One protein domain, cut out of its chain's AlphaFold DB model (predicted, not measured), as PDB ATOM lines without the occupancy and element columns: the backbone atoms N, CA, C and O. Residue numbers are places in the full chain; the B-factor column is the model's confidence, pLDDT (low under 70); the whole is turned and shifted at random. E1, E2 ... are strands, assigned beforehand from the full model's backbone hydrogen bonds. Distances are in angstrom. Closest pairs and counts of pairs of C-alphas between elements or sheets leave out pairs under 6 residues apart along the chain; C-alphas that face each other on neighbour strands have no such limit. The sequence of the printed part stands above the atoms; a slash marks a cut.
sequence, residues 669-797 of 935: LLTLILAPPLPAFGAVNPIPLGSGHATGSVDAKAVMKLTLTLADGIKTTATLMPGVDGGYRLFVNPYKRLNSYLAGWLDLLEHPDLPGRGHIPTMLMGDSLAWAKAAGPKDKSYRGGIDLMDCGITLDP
ATOM      1  N   LEU A 669     152.761 150.828 154.112       71.69
ATOM      2  CA  LEU A 669     151.330 150.953 154.347       71.69
ATOM      3  C   LEU A 669     151.101 151.354 155.801       71.69
ATOM      4  O   LEU A 669     151.844 150.935 156.683       71.69
ATOM      5  N   LEU A 670     150.090 152.184 156.018       72.56
ATOM      6  CA  LEU A 670     149.775 152.780 157.307       72.56
ATOM      7  C   LEU A 670     148.281 152.629 157.561       72.56
ATOM      8  O   LEU A 670     147.463 152.761 156.647       72.56
ATOM      9  N   THR A 671     147.911 152.379 158.809       68.62
ATOM     10  CA  THR A 671     146.506 152.418 159.229       68.62
ATOM     11  C   THR A 671     146.387 153.319 160.437       68.62
ATOM     12  O   THR A 671     147.236 153.296 161.323       68.62
ATOM     13  N   LEU A 672     145.337 154.129 160.441       71.56
ATOM     14  CA  LEU A 672     145.085 155.160 161.426       71.56
ATOM     15  C   LEU A 672     143.794 154.826 162.179       71.56
ATOM     16  O   LEU A 672     142.817 154.352 161.589       71.56
ATOM     17  N   ILE A 673     143.773 155.057 163.483       72.12
ATOM     18  CA  ILE A 673     142.539 155.123 164.284       72.12
ATOM     19  C   ILE A 673     142.356 156.571 164.657       72.12
ATOM     20  O   ILE A 673     143.306 157.186 165.127       72.12
ATOM     21  N   LEU A 674     141.150 157.085 164.460       74.69
ATOM     22  CA  LEU A 674     140.760 158.369 165.017       74.69
ATOM     23  C   LEU A 674     140.047 158.066 166.331       74.69
ATOM     24  O   LEU A 674     139.030 157.374 166.327       74.69
ATOM     25  N   ALA A 675     140.596 158.521 167.447       72.19
ATOM     26  CA  ALA A 675     139.937 158.453 168.740       72.19
ATOM     27  C   ALA A 675     138.658 159.316 168.718       72.19
ATOM     28  O   ALA A 675     138.513 160.179 167.842       72.19
ATOM     29  N   PRO A 676     137.704 159.088 169.637       68.06
ATOM     30  CA  PRO A 676     136.543 159.957 169.728       68.06
ATOM     31  C   PRO A 676     136.951 161.410 169.987       68.06
ATOM     32  O   PRO A 676     137.963 161.648 170.651       68.06
ATOM     33  N   PRO A 677     136.161 162.373 169.487       67.62
ATOM     34  CA  PRO A 677     136.301 163.760 169.889       67.62
ATOM     35  C   PRO A 677     136.124 163.883 171.405       67.62
ATOM     36  O   PRO A 677     135.134 163.426 171.976       67.62
ATOM     37  N   LEU A 678     137.084 164.519 172.046       68.56
ATOM     38  CA  LEU A 678     137.068 164.904 173.432       68.56
ATOM     39  C   LEU A 678     136.599 166.360 173.524       68.56
ATOM     40  O   LEU A 678     137.091 167.220 172.779       68.56
ATOM     41  N   PRO A 679     135.635 166.650 174.416       62.22
ATOM     42  CA  PRO A 679     135.186 168.011 174.627       62.22
ATOM     43  C   PRO A 679     136.311 168.864 175.207       62.22
ATOM     44  O   PRO A 679     137.173 168.369 175.936       62.22
ATOM     45  N   ALA A 680     136.259 170.168 174.929       63.06
ATOM     46  CA  ALA A 680     137.030 171.133 175.698       63.06
ATOM     47  C   ALA A 680     136.703 170.989 177.196       63.06
ATOM     48  O   ALA A 680     135.568 170.671 177.578       63.06
ATOM     49  N   PHE A 681     137.705 171.210 178.042       57.12
ATOM     50  CA  PHE A 681     137.566 171.089 179.488       57.12
ATOM     51  C   PHE A 681     136.395 171.957 179.996       57.12
ATOM     52  O   PHE A 681     136.410 173.174 179.839       57.12
ATOM     53  N   GLY A 682     135.362 171.328 180.577       56.31
ATOM     54  CA  GLY A 682     134.184 172.012 181.133       56.31
ATOM     55  C   GLY A 682     132.944 172.118 180.228       56.31
ATOM     56  O   GLY A 682     131.954 172.714 180.651       56.31
ATOM     57  N   ALA A 683     132.939 171.543 179.018       58.12
ATOM     58  CA  ALA A 683     131.746 171.564 178.163       58.12
ATOM     59  C   ALA A 683     130.599 170.694 178.729       58.12
ATOM     60  O   ALA A 683     130.799 169.545 179.119       58.12
ATOM     61  N   VAL A 684     129.378 171.244 178.733       51.91
ATOM     62  CA  VAL A 684     128.177 170.642 179.360       51.91
ATOM     63  C   VAL A 684     127.472 169.619 178.450       51.91
ATOM     64  O   VAL A 684     126.595 168.886 178.903       51.91
ATOM     65  N   ASN A 685     127.860 169.530 177.175       55.66
ATOM     66  CA  ASN A 685     127.252 168.614 176.211       55.66
ATOM     67  C   ASN A 685     128.188 167.428 175.914       55.66
ATOM     68  O   ASN A 685     129.258 167.635 175.339       55.66
ATOM     69  N   PRO A 686     127.807 166.184 176.263       55.94
ATOM     70  CA  PRO A 686     128.585 165.006 175.907       55.94
ATOM     71  C   PRO A 686     128.515 164.765 174.393       55.94
ATOM     72  O   PRO A 686     127.438 164.657 173.804       55.94
ATOM     73  N   ILE A 687     129.684 164.696 173.758       57.50
ATOM     74  CA  ILE A 687     129.835 164.387 172.333       57.50
ATOM     75  C   ILE A 687     129.690 162.869 172.151       57.50
ATOM     76  O   ILE A 687     130.089 162.118 173.047       57.50
ATOM     77  N   PRO A 688     129.164 162.389 171.010       58.72
ATOM     78  CA  PRO A 688     129.023 160.959 170.775       58.72
ATOM     79  C   PRO A 688     130.357 160.199 170.937       58.72
ATOM     80  O   PRO A 688     131.339 160.483 170.248       58.72
ATOM     81  N   LEU A 689     130.382 159.204 171.832       60.53
ATOM     82  CA  LEU A 689     131.497 158.268 172.017       60.53
ATOM     83  C   LEU A 689     131.691 157.422 170.754       60.53
ATOM     84  O   LEU A 689     130.904 156.531 170.485       60.53
ATOM     85  N   GLY A 690     132.678 157.676 169.910       65.88
ATOM     86  CA  GLY A 690     132.867 156.855 168.713       65.88
ATOM     87  C   GLY A 690     134.162 157.174 167.996       65.88
ATOM     88  O   GLY A 690     134.531 158.332 167.863       65.88
ATOM     89  N   SER A 691     134.862 156.141 167.536       71.19
ATOM     90  CA  SER A 691     136.120 156.300 166.801       71.19
ATOM     91  C   SER A 691     135.877 156.495 165.298       71.19
ATOM     92  O   SER A 691     134.822 156.162 164.776       71.19
ATOM     93  N   GLY A 692     136.843 157.034 164.571       77.88
ATOM     94  CA  GLY A 692     136.927 156.908 163.114       77.88
ATOM     95  C   GLY A 692     138.090 155.994 162.731       77.88
ATOM     96  O   GLY A 692     138.839 155.510 163.582       77.88
ATOM     97  N   HIS A 693     138.289 155.767 161.438       77.94
ATOM     98  CA  HIS A 693     139.459 155.038 160.950       77.94
ATOM     99  C   HIS A 693     140.002 155.657 159.668       77.94
ATOM    100  O   HIS A 693     139.259 156.238 158.882       77.94
ATOM    101  N   ALA A 694     141.298 155.490 159.420       77.62
ATOM    102  CA  ALA A 694     141.897 155.798 158.131       77.62
ATOM    103  C   ALA A 694     142.819 154.677 157.667       77.62
ATOM    104  O   ALA A 694     143.382 153.930 158.462       77.62
ATOM    105  N   THR A 695     143.016 154.600 156.363       77.06
ATOM    106  CA  THR A 695     144.048 153.771 155.738       77.06
ATOM    107  C   THR A 695     144.904 154.654 154.854       77.06
ATOM    108  O   THR A 695     144.381 155.569 154.215       77.06
ATOM    109  N   GLY A 696     146.192 154.369 154.764       78.50
ATOM    110  CA  GLY A 696     147.100 155.172 153.973       78.50
ATOM    111  C   GLY A 696     148.384 154.465 153.587       78.50
ATOM    112  O   GLY A 696     148.588 153.280 153.846       78.50
ATOM    113  N   SER A 697     149.251 155.211 152.922       81.12
ATOM    114  CA  SER A 697     150.590 154.762 152.558       81.12
ATOM    115  C   SER A 697     151.547 155.939 152.540       81.12
ATOM    116  O   SER A 697     151.179 156.995 152.021       81.12
ATOM    117  N   VAL A 698     152.769 155.730 153.012       84.62
ATOM    118  CA  VAL A 698     153.907 156.609 152.745       84.62
ATOM    119  C   VAL A 698     154.691 156.024 151.580       84.62
ATOM    120  O   VAL A 698     155.073 154.851 151.599       84.62
ATOM    121  N   ASP A 699     154.872 156.820 150.530       84.69
ATOM    122  CA  ASP A 699     155.633 156.399 149.357       84.69
ATOM    123  C   ASP A 699     157.153 156.540 149.557       84.69
ATOM    124  O   ASP A 699     157.639 157.010 150.586       84.69
ATOM    125  N   ALA A 700     157.930 156.125 148.552       82.31
ATOM    126  CA  ALA A 700     159.394 156.186 148.583       82.31
ATOM    127  C   ALA A 700     159.963 157.613 148.713       82.31
ATOM    128  O   ALA A 700     161.155 157.762 148.978       82.31
ATOM    129  N   LYS A 701     159.133 158.649 148.527       84.81
ATOM    130  CA  LYS A 701     159.490 160.062 148.684       84.81
ATOM    131  C   LYS A 701     158.982 160.654 150.003       84.81
ATOM    132  O   LYS A 701     158.931 161.872 150.129       84.81
ATOM    133  N   ALA A 702     158.588 159.804 150.951       86.00
ATOM    134  CA  ALA A 702     157.959 160.181 152.210       86.00
ATOM    135  C   ALA A 702     156.591 160.879 152.059       86.00
ATOM    136  O   ALA A 702     156.074 161.400 153.041       86.00
ATOM    137  N   VAL A 703     155.944 160.867 150.887       89.69
ATOM    138  CA  VAL A 703     154.616 161.485 150.730       89.69
ATOM    139  C   VAL A 703     153.550 160.552 151.291       89.69
ATOM    140  O   VAL A 703     153.434 159.400 150.863       89.69
ATOM    141  N   MET A 704     152.736 161.057 152.218       87.75
ATOM    142  CA  MET A 704     151.663 160.293 152.847       87.75
ATOM    143  C   MET A 704     150.346 160.494 152.097       87.75
ATOM    144  O   MET A 704     149.898 161.616 151.873       87.75
ATOM    145  N   LYS A 705     149.675 159.401 151.738       89.81
ATOM    146  CA  LYS A 705     148.298 159.413 151.224       89.81
ATOM    147  C   LYS A 705     147.379 158.783 152.251       89.81
ATOM    148  O   LYS A 705     147.600 157.635 152.614       89.81
ATOM    149  N   LEU A 706     146.344 159.501 152.672       87.38
ATOM    150  CA  LEU A 706     145.365 159.065 153.667       87.38
ATOM    151  C   LEU A 706     143.967 158.979 153.060       87.38
ATOM    152  O   LEU A 706     143.560 159.837 152.282       87.38
ATOM    153  N   THR A 707     143.215 157.958 153.459       87.12
ATOM    154  CA  THR A 707     141.776 157.798 153.228       87.12
ATOM    155  C   THR A 707     141.105 157.646 154.584       87.12
ATOM    156  O   THR A 707     141.269 156.616 155.228       87.12
ATOM    157  N   LEU A 708     140.392 158.679 155.018       83.69
ATOM    158  CA  LEU A 708     139.749 158.824 156.322       83.69
ATOM    159  C   LEU A 708     138.262 158.487 156.213       83.69
ATOM    160  O   LEU A 708     137.608 158.906 155.262       83.69
ATOM    161  N   THR A 709     137.734 157.781 157.208       82.81
ATOM    162  CA  THR A 709     136.307 157.562 157.459       82.81
ATOM    163  C   THR A 709     136.010 158.037 158.881       82.81
ATOM    164  O   THR A 709     136.529 157.473 159.847       82.81
ATOM    165  N   LEU A 710     135.215 159.096 159.009       78.06
ATOM    166  CA  LEU A 710     134.860 159.700 160.295       78.06
ATOM    167  C   LEU A 710     133.800 158.874 161.036       78.06
ATOM    168  O   LEU A 710     133.189 157.967 160.465       78.06
ATOM    169  N   ALA A 711     133.550 159.217 162.303       71.94
ATOM    170  CA  ALA A 711     132.588 158.515 163.156       71.94
ATOM    171  C   ALA A 711     131.149 158.506 162.593       71.94
ATOM    172  O   ALA A 711     130.369 157.611 162.908       71.94
ATOM    173  N   ASP A 712     130.798 159.466 161.732       71.19
ATOM    174  CA  ASP A 712     129.506 159.549 161.035       71.19
ATOM    175  C   ASP A 712     129.484 158.862 159.656       71.19
ATOM    176  O   ASP A 712     128.495 158.940 158.925       71.19
ATOM    177  N   GLY A 713     130.568 158.171 159.294       74.06
ATOM    178  CA  GLY A 713     130.712 157.432 158.042       74.06
ATOM    179  C   GLY A 713     131.155 158.278 156.846       74.06
ATOM    180  O   GLY A 713     131.335 157.724 155.756       74.06
ATOM    181  N   ILE A 714     131.363 159.590 157.010       80.50
ATOM    182  CA  ILE A 714     131.863 160.443 155.924       80.50
ATOM    183  C   ILE A 714     133.300 160.077 155.590       80.50
ATOM    184  O   ILE A 714     134.153 159.938 156.466       80.50
ATOM    185  N   LYS A 715     133.562 159.951 154.289       85.31
ATOM    186  CA  LYS A 715     134.871 159.596 153.754       85.31
ATOM    187  C   LYS A 715     135.550 160.801 153.125       85.31
ATOM    188  O   LYS A 715     134.922 161.539 152.369       85.31
ATOM    189  N   THR A 716     136.842 160.962 153.381       88.19
ATOM    190  CA  THR A 716     137.685 161.977 152.742       88.19
ATOM    191  C   THR A 716     139.093 161.441 152.501       88.19
ATOM    192  O   THR A 716     139.487 160.425 153.068       88.19
ATOM    193  N   THR A 717     139.865 162.105 151.649       90.31
ATOM    194  CA  THR A 717     141.255 161.737 151.361       90.31
ATOM    195  C   THR A 717     142.174 162.933 151.531       90.31
ATOM    196  O   THR A 717     141.789 164.044 151.174       90.31
ATOM    197  N   ALA A 718     143.399 162.698 151.993       90.69
ATOM    198  CA  ALA A 718     144.440 163.715 152.107       90.69
ATOM    199  C   ALA A 718     145.747 163.225 151.470       90.69
ATOM    200  O   ALA A 718     146.054 162.035 151.500       90.69
ATOM    201  N   THR A 719     146.513 164.138 150.877       92.56
ATOM    202  CA  THR A 719     147.906 163.895 150.482       92.56
ATOM    203  C   THR A 719     148.759 164.889 151.243       92.56
ATOM    204  O   THR A 719     148.546 166.089 151.101       92.56
ATOM    205  N   LEU A 720     149.666 164.385 152.068       90.88
ATOM    206  CA  LEU A 720     150.456 165.171 153.001       90.88
ATOM    207  C   LEU A 720     151.925 165.063 152.622       90.88
ATOM    208  O   LEU A 720     152.436 163.970 152.356       90.88
ATOM    209  N   MET A 721     152.579 166.214 152.589       89.88
ATOM    210  CA  MET A 721     154.009 166.296 152.362       89.88
ATOM    211  C   MET A 721     154.736 166.252 153.711       89.88
ATOM    212  O   MET A 721     154.223 166.820 154.676       89.88
ATOM    213  N   PRO A 722     155.894 165.580 153.791       88.75
ATOM    214  CA  PRO A 722     156.705 165.575 155.002       88.75
ATOM    215  C   PRO A 722     157.372 166.943 155.173       88.75
ATOM    216  O   PRO A 722     157.886 167.500 154.199       88.75
ATOM    217  N   GLY A 723     157.388 167.491 156.383       87.12
ATOM    218  CA  GLY A 723     158.289 168.591 156.719       87.12
ATOM    219  C   GLY A 723     159.728 168.096 156.890       87.12
ATOM    220  O   GLY A 723     159.990 166.892 156.925       87.12
ATOM    221  N   VAL A 724     160.684 169.024 156.967       82.69
ATOM    222  CA  VAL A 724     162.086 168.713 157.325       82.69
ATOM    223  C   VAL A 724     162.225 168.126 158.734       82.69
ATOM    224  O   VAL A 724     163.167 167.383 158.990       82.69
ATOM    225  N   ASP A 725     161.257 168.411 159.602       77.94
ATOM    226  CA  ASP A 725     161.037 167.816 160.923       77.94
ATOM    227  C   ASP A 725     160.566 166.345 160.864       77.94
ATOM    228  O   ASP A 725     160.590 165.642 161.870       77.94
ATOM    229  N   GLY A 726     160.145 165.857 159.690       77.31
ATOM    230  CA  GLY A 726     159.539 164.537 159.507       77.31
ATOM    231  C   GLY A 726     158.042 164.476 159.840       77.31
ATOM    232  O   GLY A 726     157.417 163.437 159.606       77.31
ATOM    233  N   GLY A 727     157.458 165.574 160.329       83.06
ATOM    234  CA  GLY A 727     156.040 165.691 160.659       83.06
ATOM    235  C   GLY A 727     155.167 165.956 159.430       83.06
ATOM    236  O   GLY A 727     155.631 166.417 158.381       83.06
ATOM    237  N   TYR A 728     153.867 165.674 159.547       87.81
ATOM    238  CA  TYR A 728     152.879 165.944 158.499       87.81
ATOM    239  C   TYR A 728     151.774 166.879 158.991       87.81
ATOM    240  O   TYR A 728     151.294 166.775 160.115       87.81
ATOM    241  N   ARG A 729     151.318 167.767 158.102       89.50
ATOM    242  CA  ARG A 729     150.323 168.809 158.399       89.50
ATOM    243  C   ARG A 729     148.998 168.506 157.699       89.50
ATOM    244  O   ARG A 729     148.871 168.691 156.481       89.50
ATOM    245  N   LEU A 730     148.007 168.014 158.445       89.56
ATOM    246  CA  LEU A 730     146.684 167.659 157.925       89.56
ATOM    247  C   LEU A 730     145.745 168.868 157.949       89.56
ATOM    248  O   LEU A 730     145.579 169.512 158.975       89.56
ATOM    249  N   PHE A 731     145.067 169.122 156.827       91.69
ATOM    250  CA  PHE A 731     143.880 169.973 156.778       91.69
ATOM    251  C   PHE A 731     142.938 169.473 155.685       91.69
ATOM    252  O   PHE A 731     143.306 169.413 154.508       91.69
ATOM    253  N   VAL A 732     141.713 169.110 156.052       91.06
ATOM    254  CA  VAL A 732     140.669 168.694 155.108       91.06
ATOM    255  C   VAL A 732     139.320 169.275 155.507       91.06
ATOM    256  O   VAL A 732     139.002 169.380 156.684       91.06
ATOM    257  N   ASN A 733     138.483 169.587 154.514       89.69
ATOM    258  CA  ASN A 733     137.072 169.930 154.707       89.69
ATOM    259  C   ASN A 733     136.201 168.747 154.236       89.69
ATOM    260  O   ASN A 733     135.778 168.715 153.075       89.69
ATOM    261  N   PRO A 734     135.972 167.731 155.092       85.50
ATOM    262  CA  PRO A 734     135.299 166.495 154.687       85.50
ATOM    263  C   PRO A 734     133.829 166.718 154.312       85.50
ATOM    264  O   PRO A 734     133.279 165.983 153.494       85.50
ATOM    265  N   TYR A 735     133.200 167.756 154.865       84.31
ATOM    266  CA  TYR A 735     131.782 168.055 154.672       84.31
ATOM    267  C   TYR A 735     131.511 168.957 153.463       84.31
ATOM    268  O   TYR A 735     130.355 169.087 153.060       84.31
ATOM    269  N   LYS A 736     132.552 169.584 152.888       85.94
ATOM    270  CA  LYS A 736     132.457 170.652 151.874       85.94
ATOM    271  C   LYS A 736     131.531 171.789 152.318       85.94
ATOM    272  O   LYS A 736     130.695 172.265 151.550       85.94
ATOM    273  N   ARG A 737     131.652 172.190 153.584       84.00
ATOM    274  CA  ARG A 737     130.829 173.224 154.230       84.00
ATOM    275  C   ARG A 737     131.710 174.214 154.971       84.00
ATOM    276  O   ARG A 737     132.813 173.867 155.380       84.00
ATOM    277  N   LEU A 738     131.207 175.428 155.151       86.69
ATOM    278  CA  LEU A 738     131.842 176.414 156.021       86.69
ATOM    279  C   LEU A 738     131.917 175.882 157.457       86.69
ATOM    280  O   LEU A 738     131.078 175.071 157.868       86.69
ATOM    281  N   ASN A 739     132.933 176.314 158.198       85.88
ATOM    282  CA  ASN A 739     133.174 175.975 159.603       85.88
ATOM    283  C   ASN A 739     133.185 174.462 159.877       85.88
ATOM    284  O   ASN A 739     132.764 173.998 160.932       85.88
ATOM    285  N   SER A 740     133.609 173.670 158.888       86.12
ATOM    286  CA  SER A 740     133.640 172.211 158.970       86.12
ATOM    287  C   SER A 740     134.980 171.699 158.451       86.12
ATOM    288  O   SER A 740     135.247 171.762 157.252       86.12
ATOM    289  N   TYR A 741     135.833 171.200 159.339       88.81
ATOM    290  CA  TYR A 741     137.199 170.798 159.003       88.81
ATOM    291  C   TYR A 741     137.734 169.731 159.961       88.81
ATOM    292  O   TYR A 741     137.200 169.524 161.049       88.81
ATOM    293  N   LEU A 742     138.778 169.039 159.513       87.62
ATOM    294  CA  LEU A 742     139.662 168.219 160.332       87.62
ATOM    295  C   LEU A 742     141.089 168.692 160.056       87.62
ATOM    296  O   LEU A 742     141.526 168.648 158.900       87.62
ATOM    297  N   ALA A 743     141.787 169.151 161.087       89.38
ATOM    298  CA  ALA A 743     143.124 169.715 160.970       89.38
ATOM    299  C   ALA A 743     144.024 169.262 162.120       89.38
ATOM    300  O   ALA A 743     143.525 168.976 163.197       89.38
ATOM    301  N   GLY A 744     145.334 169.191 161.905       87.19
ATOM    302  CA  GLY A 744     146.285 168.938 162.987       87.19
ATOM    303  C   GLY A 744     147.579 168.272 162.544       87.19
ATOM    304  O   GLY A 744     147.780 167.953 161.364       87.19
ATOM    305  N   TRP A 745     148.447 168.088 163.529       84.81
ATOM    306  CA  TRP A 745     149.814 167.615 163.382       84.81
ATOM    307  C   TRP A 745     149.891 166.095 163.463       84.81
ATOM    308  O   TRP A 745     149.109 165.444 164.156       84.81
ATOM    309  N   LEU A 746     150.809 165.524 162.695       83.06
ATOM    310  CA  LEU A 746     151.040 164.090 162.601       83.06
ATOM    311  C   LEU A 746     152.546 163.836 162.696       83.06
ATOM    312  O   LEU A 746     153.233 163.772 161.671       83.06
ATOM    313  N   ASP A 747     153.039 163.680 163.920       79.31
ATOM    314  CA  ASP A 747     154.461 163.469 164.182       79.31
ATOM    315  C   ASP A 747     154.826 162.000 164.077       79.31
ATOM    316  O   ASP A 747     154.344 161.148 164.828       79.31
ATOM    317  N   LEU A 748     155.686 161.695 163.110       77.69
ATOM    318  CA  LEU A 748     156.120 160.335 162.857       77.69
ATOM    319  C   LEU A 748     157.335 160.004 163.734       77.69
ATOM    320  O   LEU A 748     158.474 160.280 163.365       77.69
ATOM    321  N   LEU A 749     157.085 159.376 164.880       78.19
ATOM    322  CA  LEU A 749     158.112 158.897 165.806       78.19
ATOM    323  C   LEU A 749     158.592 157.495 165.425       78.19
ATOM    324  O   LEU A 749     157.849 156.715 164.830       78.19
ATOM    325  N   GLU A 750     159.813 157.125 165.809       78.69
ATOM    326  CA  GLU A 750     160.284 155.745 165.649       78.69
ATOM    327  C   GLU A 750     159.386 154.767 166.424       78.69
ATOM    328  O   GLU A 750     158.971 155.035 167.552       78.69
ATOM    329  N   HIS A 751     159.023 153.654 165.788       76.69
ATOM    330  CA  HIS A 751     158.145 152.648 166.370       76.69
ATOM    331  C   HIS A 751     158.871 151.888 167.491       76.69
ATOM    332  O   HIS A 751     159.957 151.360 167.239       76.69
ATOM    333  N   PRO A 752     158.263 151.737 168.684       73.81
ATOM    334  CA  PRO A 752     158.924 151.140 169.849       73.81
ATOM    335  C   PRO A 752     159.399 149.701 169.602       73.81
ATOM    336  O   PRO A 752     160.482 149.327 170.038       73.81
ATOM    337  N   ASP A 753     158.621 148.918 168.846       70.75
ATOM    338  CA  ASP A 753     158.911 147.496 168.599       70.75
ATOM    339  C   ASP A 753     159.433 147.177 167.183       70.75
ATOM    340  O   ASP A 753     159.747 146.025 166.883       70.75
ATOM    341  N   LEU A 754     159.497 148.157 166.268       68.38
ATOM    342  CA  LEU A 754     159.787 147.918 164.844       68.38
ATOM    343  C   LEU A 754     160.838 148.912 164.329       68.38
ATOM    344  O   LEU A 754     160.474 149.948 163.768       68.38
ATOM    345  N   PRO A 755     162.137 148.582 164.459       69.50
ATOM    346  CA  PRO A 755     163.228 149.463 164.056       69.50
ATOM    347  C   PRO A 755     163.096 149.951 162.609       69.50
ATOM    348  O   PRO A 755     162.798 149.172 161.693       69.50
ATOM    349  N   GLY A 756     163.321 151.248 162.394       68.50
ATOM    350  CA  GLY A 756     163.230 151.870 161.068       68.50
ATOM    351  C   GLY A 756     161.807 151.992 160.506       68.50
ATOM    352  O   GLY A 756     161.642 152.216 159.303       68.50
ATOM    353  N   ARG A 757     160.772 151.826 161.342       70.69
ATOM    354  CA  ARG A 757     159.384 152.171 161.012       70.69
ATOM    355  C   ARG A 757     158.925 153.361 161.839       70.69
ATOM    356  O   ARG A 757     159.223 153.447 163.019       70.69
ATOM    357  N   GLY A 758     158.165 154.246 161.204       73.31
ATOM    358  CA  GLY A 758     157.527 155.371 161.868       73.31
ATOM    359  C   GLY A 758     156.114 155.040 162.352       73.31
ATOM    360  O   GLY A 758     155.393 154.301 161.677       73.31
ATOM    361  N   HIS A 759     155.709 155.622 163.473       74.62
ATOM    362  CA  HIS A 759     154.379 155.524 164.066       74.62
ATOM    363  C   HIS A 759     153.961 156.878 164.658       74.62
ATOM    364  O   HIS A 759     154.809 157.713 164.955       74.62
ATOM    365  N   ILE A 760     152.659 157.105 164.810       74.94
ATOM    366  CA  ILE A 760     152.112 158.230 165.573       74.94
ATOM    367  C   ILE A 760     151.461 157.609 166.811       74.94
ATOM    368  O   ILE A 760     150.500 156.845 166.643       74.94
ATOM    369  N   PRO A 761     151.972 157.872 168.025       70.00
ATOM    370  CA  PRO A 761     151.393 157.326 169.245       70.00
ATOM    371  C   PRO A 761     149.999 157.910 169.487       70.00
ATOM    372  O   PRO A 761     149.632 158.938 168.920       70.00
ATOM    373  N   THR A 762     149.212 157.270 170.354       66.25
ATOM    374  CA  THR A 762     147.981 157.884 170.864       66.25
ATOM    375  C   THR A 762     148.344 159.148 171.648       66.25
ATOM    376  O   THR A 762     148.804 159.061 172.783       66.25
ATOM    377  N   MET A 763     148.165 160.314 171.028       59.69
ATOM    378  CA  MET A 763     148.414 161.611 171.665       59.69
ATOM    379  C   MET A 763     147.396 161.858 172.793       59.69
ATOM    380  O   MET A 763     146.215 161.515 172.662       59.69
ATOM    381  N   LEU A 764     147.854 162.449 173.902       51.47
ATOM    382  CA  LEU A 764     146.993 162.958 174.973       51.47
ATOM    383  C   LEU A 764     146.352 164.299 174.551       51.47
ATOM    384  O   LEU A 764     146.716 164.892 173.536       51.47
ATOM    385  N   MET A 765     145.347 164.743 175.311       49.78
ATOM    386  CA  MET A 765     144.601 165.986 175.056       49.78
ATOM    387  C   MET A 765     145.545 167.189 174.893       49.78
ATOM    388  O   MET A 765     146.426 167.369 175.729       49.78
ATOM    389  N   GLY A 766     145.327 168.018 173.866       51.38
ATOM    390  CA  GLY A 766     146.121 169.226 173.589       51.38
ATOM    391  C   GLY A 766     146.967 169.160 172.312       51.38
ATOM    392  O   GLY A 766     146.946 170.116 171.548       51.38
ATOM    393  N   ASP A 767     147.580 168.012 172.004       57.44
ATOM    394  CA  ASP A 767     148.460 167.827 170.824       57.44
ATOM    395  C   ASP A 767     147.747 167.069 169.681       57.44
ATOM    396  O   ASP A 767     148.323 166.293 168.919       57.44
ATOM    397  N   SER A 768     146.421 167.208 169.631       69.75
ATOM    398  CA  SER A 768     145.502 166.345 168.882       69.75
ATOM    399  C   SER A 768     144.989 166.975 167.579       69.75
ATOM    400  O   SER A 768     145.199 168.153 167.291       69.75
ATOM    401  N   LEU A 769     144.275 166.183 166.769       80.06
ATOM    402  CA  LEU A 769     143.548 166.694 165.609       80.06
ATOM    403  C   LEU A 769     142.339 167.518 166.076       80.06
ATOM    404  O   LEU A 769     141.519 167.052 166.861       80.06
ATOM    405  N   ALA A 770     142.181 168.714 165.528       81.94
ATOM    406  CA  ALA A 770     141.015 169.556 165.701       81.94
ATOM    407  C   ALA A 770     139.915 169.149 164.709       81.94
ATOM    408  O   ALA A 770     140.107 169.188 163.488       81.94
ATOM    409  N   TRP A 771     138.743 168.770 165.223       82.69
ATOM    410  CA  TRP A 771     137.562 168.459 164.418       82.69
ATOM    411  C   TRP A 771     136.432 169.447 164.708       82.69
ATOM    412  O   TRP A 771     136.027 169.622 165.855       82.69
ATOM    413  N   ALA A 772     135.888 170.048 163.648       81.38
ATOM    414  CA  ALA A 772     134.673 170.853 163.683       81.38
ATOM    415  C   ALA A 772     133.663 170.373 162.626       81.38
ATOM    416  O   ALA A 772     134.028 170.013 161.498       81.38
ATOM    417  N   LYS A 773     132.370 170.400 162.968       80.56
ATOM    418  CA  LYS A 773     131.261 170.130 162.040       80.56
ATOM    419  C   LYS A 773     130.169 171.167 162.264       80.56
ATOM    420  O   LYS A 773     129.520 171.155 163.298       80.56
ATOM    421  N   ALA A 774     129.910 172.025 161.282       78.19
ATOM    422  CA  ALA A 774     128.844 173.019 161.384       78.19
ATOM    423  C   ALA A 774     127.443 172.419 161.162       78.19
ATOM    424  O   ALA A 774     127.269 171.435 160.431       78.19
ATOM    425  N   ALA A 775     126.427 173.068 161.743       71.25
ATOM    426  CA  ALA A 775     125.025 172.694 161.582       71.25
ATOM    427  C   ALA A 775     124.568 172.725 160.120       71.25
ATOM    428  O   ALA A 775     124.835 173.669 159.377       71.25
ATOM    429  N   GLY A 776     123.835 171.687 159.709       67.19
ATOM    430  CA  GLY A 776     123.236 171.589 158.382       67.19
ATOM    431  C   GLY A 776     121.711 171.474 158.469       67.19
ATOM    432  O   GLY A 776     121.239 170.495 159.042       67.19
ATOM    433  N   PRO A 777     120.916 172.360 157.831       58.62
ATOM    434  CA  PRO A 777     119.445 172.333 157.911       58.62
ATOM    435  C   PRO A 777     118.780 171.027 157.436       58.62
ATOM    436  O   PRO A 777     117.619 170.773 157.731       58.62
ATOM    437  N   LYS A 778     119.498 170.203 156.660       66.56
ATOM    438  CA  LYS A 778     119.042 168.896 156.148       66.56
ATOM    439  C   LYS A 778     119.927 167.735 156.607       66.56
ATOM    440  O   LYS A 778     119.772 166.611 156.129       66.56
ATOM    441  N   ASP A 779     120.897 168.006 157.473       67.44
ATOM    442  CA  ASP A 779     121.896 167.021 157.854       67.44
ATOM    443  C   ASP A 779     121.405 166.162 159.022       67.44
ATOM    444  O   ASP A 779     121.572 166.508 160.185       67.44
ATOM    445  N   LYS A 780     120.830 164.999 158.702       61.88
ATOM    446  CA  LYS A 780     120.380 164.010 159.698       61.88
ATOM    447  C   LYS A 780     121.534 163.383 160.503       61.88
ATOM    448  O   LYS A 780     121.292 162.751 161.532       61.88
ATOM    449  N   SER A 781     122.776 163.532 160.032       60.72
ATOM    450  CA  SER A 781     123.994 163.109 160.737       60.72
ATOM    451  C   SER A 781     124.579 164.218 161.616       60.72
ATOM    452  O   SER A 781     125.537 163.979 162.350       60.72
ATOM    453  N   TYR A 782     124.053 165.445 161.530       63.62
ATOM    454  CA  TYR A 782     124.462 166.527 162.411       63.62
ATOM    455  C   TYR A 782     123.883 166.299 163.808       63.62
ATOM    456  O   TYR A 782     122.746 165.851 163.979       63.62
ATOM    457  N   ARG A 783     124.699 166.585 164.815       61.81
ATOM    458  CA  ARG A 783     124.317 166.611 166.222       61.81
ATOM    459  C   ARG A 783     124.690 168.016 166.697       61.81
ATOM    460  O   ARG A 783     125.801 168.463 166.425       61.81
ATOM    461  N   GLY A 784     123.741 168.746 167.280       53.59
ATOM    462  CA  GLY A 784     124.000 170.101 167.776       53.59
ATOM    463  C   GLY A 784     125.091 170.095 168.848       53.59
ATOM    464  O   GLY A 784     125.186 169.131 169.601       53.59
ATOM    465  N   GLY A 785     125.913 171.146 168.902       53.25
ATOM    466  CA  GLY A 785     126.974 171.289 169.910       53.25
ATOM    467  C   GLY A 785     128.298 170.584 169.589       53.25
ATOM    468  O   GLY A 785     129.135 170.452 170.477       53.25
ATOM    469  N   ILE A 786     128.512 170.129 168.346       57.00
ATOM    470  CA  ILE A 786     129.852 169.752 167.866       57.00
ATOM    471  C   ILE A 786     130.584 171.039 167.460       57.00
ATOM    472  O   ILE A 786     130.633 171.396 166.281       57.00
ATOM    473  N   ASP A 787     131.090 171.758 168.461       61.84
ATOM    474  CA  ASP A 787     132.045 172.853 168.274       61.84
ATOM    475  C   ASP A 787     133.441 172.282 167.941       61.84
ATOM    476  O   ASP A 787     133.564 171.172 167.418       61.84
ATOM    477  N   LEU A 788     134.506 173.036 168.206       72.38
ATOM    478  CA  LEU A 788     135.876 172.570 168.024       72.38
ATOM    479  C   LEU A 788     136.237 171.528 169.092       72.38
ATOM    480  O   LEU A 788     136.267 171.842 170.282       72.38
ATOM    481  N   MET A 789     136.564 170.303 168.676       71.38
ATOM    482  CA  MET A 789     136.860 169.173 169.574       71.38
ATOM    483  C   MET A 789     138.226 168.548 169.277       71.38
ATOM    484  O   MET A 789     138.663 168.567 168.126       71.38
ATOM    485  N   ASP A 790     138.875 167.983 170.300       71.50
ATOM    486  CA  ASP A 790     140.157 167.277 170.150       71.50
ATOM    487  C   ASP A 790     139.903 165.827 169.782       71.50
ATOM    488  O   ASP A 790     139.127 165.168 170.455       71.50
ATOM    489  N   CYS A 791     140.577 165.261 168.793       68.31
ATOM    490  CA  CYS A 791     140.591 163.815 168.610       68.31
ATOM    491  C   CYS A 791     142.015 163.278 168.484       68.31
ATOM    492  O   CYS A 791     142.861 163.816 167.773       68.31
ATOM    493  N   GLY A 792     142.276 162.181 169.188       69.50
ATOM    494  CA  GLY A 792     143.549 161.479 169.103       69.50
ATOM    495  C   GLY A 792     143.686 160.718 167.788       69.50
ATOM    496  O   GLY A 792     142.702 160.301 167.171       69.50
ATOM    497  N   ILE A 793     144.925 160.480 167.382       70.44
ATOM    498  CA  ILE A 793     145.248 159.596 166.272       70.44
ATOM    499  C   ILE A 793     146.228 158.538 166.740       70.44
ATOM    500  O   ILE A 793     147.024 158.757 167.645       70.44
ATOM    501  N   THR A 794     146.168 157.359 166.144       70.88
ATOM    502  CA  THR A 794     147.246 156.382 166.274       70.88
ATOM    503  C   THR A 794     147.534 155.829 164.903       70.88
ATOM    504  O   THR A 794     146.630 155.283 164.263       70.88
ATOM    505  N   LEU A 795     148.764 156.025 164.443       67.75
ATOM    506  CA  LEU A 795     149.272 155.538 163.170       67.75
ATOM    507  C   LEU A 795     150.342 154.516 163.469       67.75
ATOM    508  O   LEU A 795     151.272 154.785 164.213       67.75
ATOM    509  N   ASP A 796     150.221 153.352 162.870       63.94
ATOM    510  CA  ASP A 796     151.153 152.263 163.114       63.94
ATOM    511  C   ASP A 796     151.472 151.608 161.747       63.94
ATOM    512  O   ASP A 796     150.656 151.688 160.810       63.94
ATOM    513  N   PRO A 797     152.706 151.130 161.518       61.81
ATOM    514  CA  PRO A 797     153.134 150.451 160.296       61.81
ATOM    515  C   PRO A 797     152.414 149.104 160.080       61.81
ATOM    516  O   PRO A 797     152.992 148.023 160.176       61.81
TER     517      PRO A 797
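What this domain is: This is residues 669 to 797 of the 935 residues of an uncharacterized protein of Verrucomicrobiales bacterium (UniProt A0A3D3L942). One sheet of eight strands curls round into a flattened, nearly closed barrel, with its edge strands E4 and E5 coming close without pairing. A small hairpin, E7 and E8, sits at one end of the barrel, and the long loops 679 to 691 and 773 to 788 extend from the other. The printed part has 129 residues with ten named strands, E1 to E10 in chain order, and no named helix; the class is all strand, though under half of the residues are in named elements. The large sheet's order is E4, E3, E2, E1, E10, E9, E6, E5, all antiparallel. The whole is compact, with a radius of gyration of the C-alphas of 15.0 A, and elongated, spanning 47 by 29 by 22 A.

Where its parts are: The longest strand, E1, residues 669 to 678, runs 27.6 A from C-alpha 669 at (151.330, 150.953, 154.347). On one side of it follow E2, residues 692 to 698, 19.9 A, then E3, residues 704 to 709, 16.3 A, and E4, residues 715 to 720, 16.6 A. On the other side follow E10, residues 789 to 796, 23.1 A, ending at C-alpha 796 at (151.153, 152.263, 163.114), then E9, residues 769 to 772, E6, residues 741 to 746, and E5, residues 728 to 732. The small sheet holds E7, residues 749 to 751, and E8, residues 754 to 759.

How they stand to each other: E1 to E4 form a meander, each strand the antiparallel neighbour of the one before. N 672 and O 694 join E1 and E2 within hydrogen-bond range at 2.8 A; N 695 and O 707 of E2 and E3 are 2.9 A apart, and N 706 and O 718 of E3 and E4 2.8 A. E1 and E10 are antiparallel at 156 degrees, with N 675 and O 792 at 2.8 A. This is a folded sheet, bent back on itself into two leaves: E4, E3, E2, E1 and E10 face E6 and E5, with E9 as the hinge. N 769 and O 791 of E9 and E10 are 2.9 A apart, N 770 and O 743 of E9 and E6 2.7 A, and N 730 and O 744 of the hairpin E5 and E6 2.9 A. The closest C-alphas of E4 and E5, Leu 720 and Tyr 728, are 6.1 A apart. E6 runs on into E7 across a break of 2 residues, at 70 degrees. In the hairpin E7 and E8, N 751 and O 757 are 2.8 A apart; the closest C-alphas of E8 and E10, His 759 and Asp 796, are 4.7 A apart.

The domain as a whole: The C-alphas farthest apart, Pro 755 and Pro 777, are 49.8 A apart. The printed part has no cut. The links E1 to E2 and E9 to E10 are long. Mean pLDDT of the printed part is 74.7; 43 residues are under 70, among them 676 to 690 and 776 to 787.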